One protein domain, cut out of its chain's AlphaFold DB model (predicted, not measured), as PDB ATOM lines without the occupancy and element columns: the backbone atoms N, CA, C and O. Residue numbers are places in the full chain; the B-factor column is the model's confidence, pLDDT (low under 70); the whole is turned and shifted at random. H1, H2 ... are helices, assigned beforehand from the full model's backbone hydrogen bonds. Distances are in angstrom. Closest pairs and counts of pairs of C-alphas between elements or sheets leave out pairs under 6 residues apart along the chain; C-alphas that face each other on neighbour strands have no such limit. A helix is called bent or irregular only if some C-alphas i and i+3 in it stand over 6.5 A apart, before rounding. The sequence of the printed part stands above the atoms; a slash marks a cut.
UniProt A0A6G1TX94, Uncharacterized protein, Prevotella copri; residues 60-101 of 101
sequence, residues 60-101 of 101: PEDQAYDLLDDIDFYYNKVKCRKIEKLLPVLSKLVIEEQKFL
ATOM      1  N   PRO A  60      71.021  -3.666 113.700       72.75
ATOM      2  CA  PRO A  60      71.226  -5.103 113.673       72.75
ATOM      3  C   PRO A  60      70.075  -5.812 112.945       72.75
ATOM      4  O   PRO A  60      68.907  -5.443 113.081       72.75
ATOM      5  N   GLU A  61      70.411  -6.813 112.136       66.19
ATOM      6  CA  GLU A  61      69.465  -7.523 111.268       66.19
ATOM      7  C   GLU A  61      68.300  -8.151 112.057       66.19
ATOM      8  O   GLU A  61      67.144  -8.090 111.641       66.19
ATOM      9  N   ASP A  62      68.581  -8.668 113.251       75.88
ATOM     10  CA  ASP A  62      67.592  -9.162 114.209       75.88
ATOM     11  C   ASP A  62      66.607  -8.072 114.654       75.88
ATOM     12  O   ASP A  62      65.408  -8.326 114.756       75.88
ATOM     13  N   GLN A  63      67.080  -6.840 114.845       69.81
ATOM     14  CA  GLN A  63      66.230  -5.702 115.190       69.81
ATOM     15  C   GLN A  63      65.353  -5.254 114.010       69.81
ATOM     16  O   GLN A  63      64.204  -4.852 114.218       69.81
ATOM     17  N   ALA A  64      65.857  -5.355 112.778       68.31
ATOM     18  CA  ALA A  64      65.058  -5.114 111.580       68.31
ATOM     19  C   ALA A  64      63.955  -6.175 111.420       68.31
ATOM     20  O   ALA A  64      62.811  -5.826 111.118       68.31
ATOM     21  N   TYR A  65      64.262  -7.451 111.681       68.69
ATOM     22  CA  TYR A  65      63.273  -8.529 111.648       68.69
ATOM     23  C   TYR A  65      62.229  -8.418 112.760       68.69
ATOM     24  O   TYR A  65      61.048  -8.573 112.466       68.69
ATOM     25  N   ASP A  66      62.614  -8.062 113.989       69.38
ATOM     26  CA  ASP A  66      61.662  -7.798 115.079       69.38
ATOM     27  C   ASP A  66      60.684  -6.662 114.715       69.38
ATOM     28  O   ASP A  66      59.488  -6.752 114.990       69.38
ATOM     29  N   LEU A  67      61.165  -5.602 114.051       67.69
ATOM     30  CA  LEU A  67      60.323  -4.497 113.572       67.69
ATOM     31  C   LEU A  67      59.373  -4.917 112.448       67.69
ATOM     32  O   LEU A  67      58.241  -4.435 112.402       67.69
ATOM     33  N   LEU A  68      59.820  -5.788 111.542       66.31
ATOM     34  CA  LEU A  68      58.985  -6.338 110.474       66.31
ATOM     35  C   LEU A  68      57.935  -7.317 111.021       66.31
ATOM     36  O   LEU A  68      56.783  -7.256 110.595       66.31
ATOM     37  N   ASP A  69      58.303  -8.156 111.991       66.44
ATOM     38  CA  ASP A  69      57.403  -9.077 112.699       66.44
ATOM     39  C   ASP A  69      56.353  -8.324 113.530       66.44
ATOM     40  O   ASP A  69      55.209  -8.773 113.655       66.44
ATOM     41  N   ASP A  70      56.724  -7.159 114.069       62.56
ATOM     42  CA  ASP A  70      55.819  -6.303 114.827       62.56
ATOM     43  C   ASP A  70      54.796  -5.563 113.932       62.56
ATOM     44  O   ASP A  70      53.870  -4.909 114.429       62.56
ATOM     45  N   ILE A  71      54.907  -5.669 112.604       59.41
ATOM     46  CA  ILE A  71      53.955  -5.097 111.647       59.41
ATOM     47  C   ILE A  71      52.959  -6.176 111.209       59.41
ATOM     48  O   ILE A  71      53.255  -7.060 110.409       59.41
ATOM     49  N   ASP A  72      51.705  -6.057 111.655       57.56
ATOM     50  CA  ASP A  72      50.618  -6.869 111.110       57.56
ATOM     51  C   ASP A  72      50.160  -6.276 109.765       57.56
ATOM     52  O   ASP A  72      49.416  -5.280 109.686       57.56
ATOM     53  N   PHE A  73      50.634  -6.883 108.677       56.59
ATOM     54  CA  PHE A  73      50.252  -6.515 107.314       56.59
ATOM     55  C   PHE A  73      48.783  -6.833 106.998       56.59
ATOM     56  O   PHE A  73      48.222  -6.197 106.109       56.59
ATOM     57  N   TYR A  74      48.146  -7.733 107.751       44.72
ATOM     58  CA  TYR A  74      46.778  -8.199 107.514       44.72
ATOM     59  C   TYR A  74      45.724  -7.330 108.210       44.72
ATOM     60  O   TYR A  74      44.666  -7.063 107.645       44.72
ATOM     61  N   TYR A  75      46.013  -6.858 109.426       49.81
ATOM     62  CA  TYR A  75      45.051  -6.099 110.243       49.81
ATOM     63  C   TYR A  75      45.417  -4.642 110.469       49.81
ATOM     64  O   TYR A  75      44.718  -3.946 111.207       49.81
ATOM     65  N   ASN A  76      46.476  -4.150 109.820       49.81
ATOM     66  CA  ASN A  76      46.791  -2.730 109.865       49.81
ATOM     67  C   ASN A  76      47.068  -2.263 111.334       49.81
ATOM     68  O   ASN A  76      46.798  -1.137 111.744       49.81
ATOM     69  N   LYS A  77      47.648  -3.147 112.159       53.38
ATOM     70  CA  LYS A  77      48.016  -2.882 113.561       53.38
ATOM     71  C   LYS A  77      49.509  -3.122 113.773       53.38
ATOM     72  O   LYS A  77      50.101  -3.972 113.117       53.38
ATOM     73  N   VAL A  78      50.112  -2.373 114.695       50.84
ATOM     74  CA  VAL A  78      51.438  -2.717 115.226       50.84
ATOM     75  C   VAL A  78      51.208  -3.840 116.235       50.84
ATOM     76  O   VAL A  78      50.636  -3.605 117.301       50.84
ATOM     77  N   LYS A  79      51.558  -5.069 115.867       57.56
ATOM     78  CA  LYS A  79      51.518  -6.248 116.733       57.56
ATOM     79  C   LYS A  79      52.863  -6.389 117.422       57.56
ATOM     80  O   LYS A  79      53.675  -7.201 117.021       57.56
ATOM     81  N   CYS A  80      53.101  -5.633 118.488       62.84
ATOM     82  CA  CYS A  80      54.333  -5.843 119.239       62.84
ATOM     83  C   CYS A  80      54.316  -7.220 119.917       62.84
ATOM     84  O   CYS A  80      53.578  -7.429 120.888       62.84
ATOM     85  N   ARG A  81      55.144  -8.160 119.451       65.19
ATOM     86  CA  ARG A  81      55.169  -9.555 119.930       65.19
ATOM     87  C   ARG A  81      55.452  -9.651 121.431       65.19
ATOM     88  O   ARG A  81      54.988 -10.578 122.096       65.19
ATOM     89  N   LYS A  82      56.195  -8.686 121.984       67.00
ATOM     90  CA  LYS A  82      56.452  -8.566 123.430       67.00
ATOM     91  C   LYS A  82      55.186  -8.182 124.204       67.00
ATOM     92  O   LYS A  82      54.919  -8.779 125.242       67.00
ATOM     93  N   ILE A  83      54.385  -7.251 123.682       67.12
ATOM     94  CA  ILE A  83      53.101  -6.845 124.278       67.12
ATOM     95  C   ILE A  83      52.082  -7.986 124.175       67.12
ATOM     96  O   ILE A  83      51.434  -8.310 125.166       67.12
ATOM     97  N   GLU A  84      52.004  -8.662 123.028       72.06
ATOM     98  CA  GLU A  84      51.125  -9.824 122.824       72.06
ATOM     99  C   GLU A  84      51.420 -10.959 123.819       72.06
ATOM    100  O   GLU A  84      50.508 -11.549 124.395       72.06
ATOM    101  N   LYS A  85      52.701 -11.227 124.111       77.25
ATOM    102  CA  LYS A  85      53.100 -12.201 125.143       77.25
ATOM    103  C   LYS A  85      52.729 -11.767 126.566       77.25
ATOM    104  O   LYS A  85      52.559 -12.626 127.430       77.25
ATOM    105  N   LEU A  86      52.614 -10.463 126.820       79.12
ATOM    106  CA  LEU A  86      52.258  -9.900 128.127       79.12
ATOM    107  C   LEU A  86      50.741  -9.764 128.331       79.12
ATOM    108  O   LEU A  86      50.293  -9.762 129.478       79.12
ATOM    109  N   LEU A  87      49.942  -9.715 127.257       79.56
ATOM    110  CA  LEU A  87      48.476  -9.614 127.319       79.56
ATOM    111  C   LEU A  87      47.817 -10.673 128.222       79.56
ATOM    112  O   LEU A  87      46.979 -10.296 129.038       79.56
ATOM    113  N   PRO A  88      48.189 -11.970 128.179       86.00
ATOM    114  CA  PRO A  88      47.595 -12.970 129.064       86.00
ATOM    115  C   PRO A  88      47.860 -12.704 130.551       86.00
ATOM    116  O   PRO A  88      47.018 -13.019 131.391       86.00
ATOM    117  N   VAL A  89      49.025 -12.137 130.881       88.19
ATOM    118  CA  VAL A  89      49.391 -11.781 132.259       88.19
ATOM    119  C   VAL A  89      48.595 -10.559 132.708       88.19
ATOM    120  O   VAL A  89      47.967 -10.598 133.762       88.19
ATOM    121  N   LEU A  90      48.549  -9.516 131.875       80.75
ATOM    122  CA  LEU A  90      47.751  -8.312 132.119       80.75
ATOM    123  C   LEU A  90      46.267  -8.642 132.329       80.75
ATOM    124  O   LEU A  90      45.671  -8.165 133.290       80.75
ATOM    125  N   SER A  91      45.685  -9.515 131.503       86.19
ATOM    126  CA  SER A  91      44.287  -9.941 131.650       86.19
ATOM    127  C   SER A  91      44.013 -10.624 132.992       86.19
ATOM    128  O   SER A  91      42.960 -10.402 133.584       86.19
ATOM    129  N   LYS A  92      44.954 -11.428 133.507       91.00
ATOM    130  CA  LYS A  92      44.813 -12.047 134.836       91.00
ATOM    131  C   LYS A  92      44.844 -11.008 135.952       91.00
ATOM    132  O   LYS A  92      43.996 -11.070 136.835       91.00
ATOM    133  N   LEU A  93      45.763 -10.045 135.878       89.69
ATOM    134  CA  LEU A  93      45.871  -8.970 136.868       89.69
ATOM    135  C   LEU A  93      44.607  -8.101 136.904       89.69
ATOM    136  O   LEU A  93      44.120  -7.787 137.982       89.69
ATOM    137  N   VAL A  94      44.025  -7.782 135.742       86.62
ATOM    138  CA  VAL A  94      42.756  -7.036 135.662       86.62
ATOM    139  C   VAL A  94      41.604  -7.812 136.304       86.62
ATOM    140  O   VAL A  94      40.808  -7.227 137.032       86.62
ATOM    141  N   ILE A  95      41.515  -9.126 136.071       91.25
ATOM    142  CA  ILE A  95      40.490  -9.973 136.702       91.25
ATOM    143  C   ILE A  95      40.678 -10.028 138.222       91.25
ATOM    144  O   ILE A  95      39.695 -10.103 138.952       91.25
ATOM    145  N   GLU A  96      41.917 -10.035 138.715       91.19
ATOM    146  CA  GLU A  96      42.192 -10.006 140.153       91.19
ATOM    147  C   GLU A  96      41.831  -8.661 140.781       91.19
ATOM    148  O   GLU A  96      41.109  -8.654 141.771       91.19
ATOM    149  N   GLU A  97      42.225  -7.544 140.171       87.56
ATOM    150  CA  GLU A  97      41.829  -6.186 140.579       87.56
ATOM    151  C   GLU A  97      40.302  -6.010 140.612       87.56
ATOM    152  O   GLU A  97      39.755  -5.491 141.581       87.56
ATOM    153  N   GLN A  98      39.584  -6.526 139.608       82.81
ATOM    154  CA  GLN A  98      38.117  -6.476 139.558       82.81
ATOM    155  C   GLN A  98      37.423  -7.246 140.687       82.81
ATOM    156  O   GLN A  98      36.242  -7.017 140.921       82.81
ATOM    157  N   LYS A  99      38.110  -8.155 141.390       86.62
ATOM    158  CA  LYS A  99      37.543  -8.836 142.569       86.62
ATOM    159  C   LYS A  99      37.600  -7.979 143.833       86.62
ATOM    160  O   LYS A  99      36.960  -8.337 144.818       86.62
ATOM    161  N   PHE A 100      38.393  -6.910 143.822       79.25
ATOM    162  CA  PHE A 100      38.543  -5.973 144.935       79.25
ATOM    163  C   PHE A 100      37.737  -4.674 144.738       79.25
ATOM    164  O   PHE A 100      37.772  -3.810 145.615       79.25
ATOM    165  N   LEU A 101      37.013  -4.555 143.618       63.53
ATOM    166  CA  LEU A 101      36.052  -3.494 143.292       63.53
ATOM    167  C   LEU A 101      34.615  -3.986 143.498       63.53
ATOM    168  O   LEU A 101      33.784  -3.158 143.931       63.53
TER     169      LEU A 101
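Overview. This is residues 60 to 101 of the 101 residues of an uncharacterized protein of Prevotella copri (UniProt A0A6G1TX94). A long helix, H2, and a short one, H1, are strung end near end in a wide, open corner, and the link between them, residues 70 to 80, folds back on itself as a narrow loop to one side. Both ends stick out freely: residues 60 to 65, of which 61 to 65 belong to H1, at one end, and residues 85 to 101, of which 85 to 97 belong to H2, at the other. The printed part has 42 residues with two named helices, H1 then H2, and no named strand; the class is all helix. The whole is extended, with a radius of gyration of the C-alphas of 14.7 A, and flat, spanning 45 by 23 by 10 A.

Along the chain. H2, the longest helix, holds residues 81 to 97 and measures 24.8 A from first to last C-alpha. It begins at C-alpha 81 at (55.169, -9.555, 119.930) and ends at C-alpha 97 at (41.829, -6.186, 140.579). H2 has a kink of 37 degrees near residue 89, and it is irregular, but only just: C-alphas 85 and 88 are 6.8 A apart. H1 holds residues 61 to 69, 12.2 A long, and begins at C-alpha 61 at (69.465, -7.523, 111.268).

Arrangement. H2 and H1 are close but not clearly touching; their closest C-alphas, those of Arg 81 and Asp 69, are 7.6 A apart. They run the same way at a steep tilt of 56 degrees. In the link, residues 71 to 72 form a short antiparallel pairing with residues 77 to 78. In H1 every O i to N i+4 pair is within hydrogen-bond range; in H2, 11 of 13 are.

Size, cuts and confidence. The two C-alphas farthest apart, those of Glu 61 and Leu 101, are 46.5 A apart. The printed part has no cut and ends at the chain's last residue. The link from H1 to H2 is long, with 11 residues. The mean pLDDT of the printed part is 71.3; residue 61, residues 63 to 83 and residue 101 are under 70.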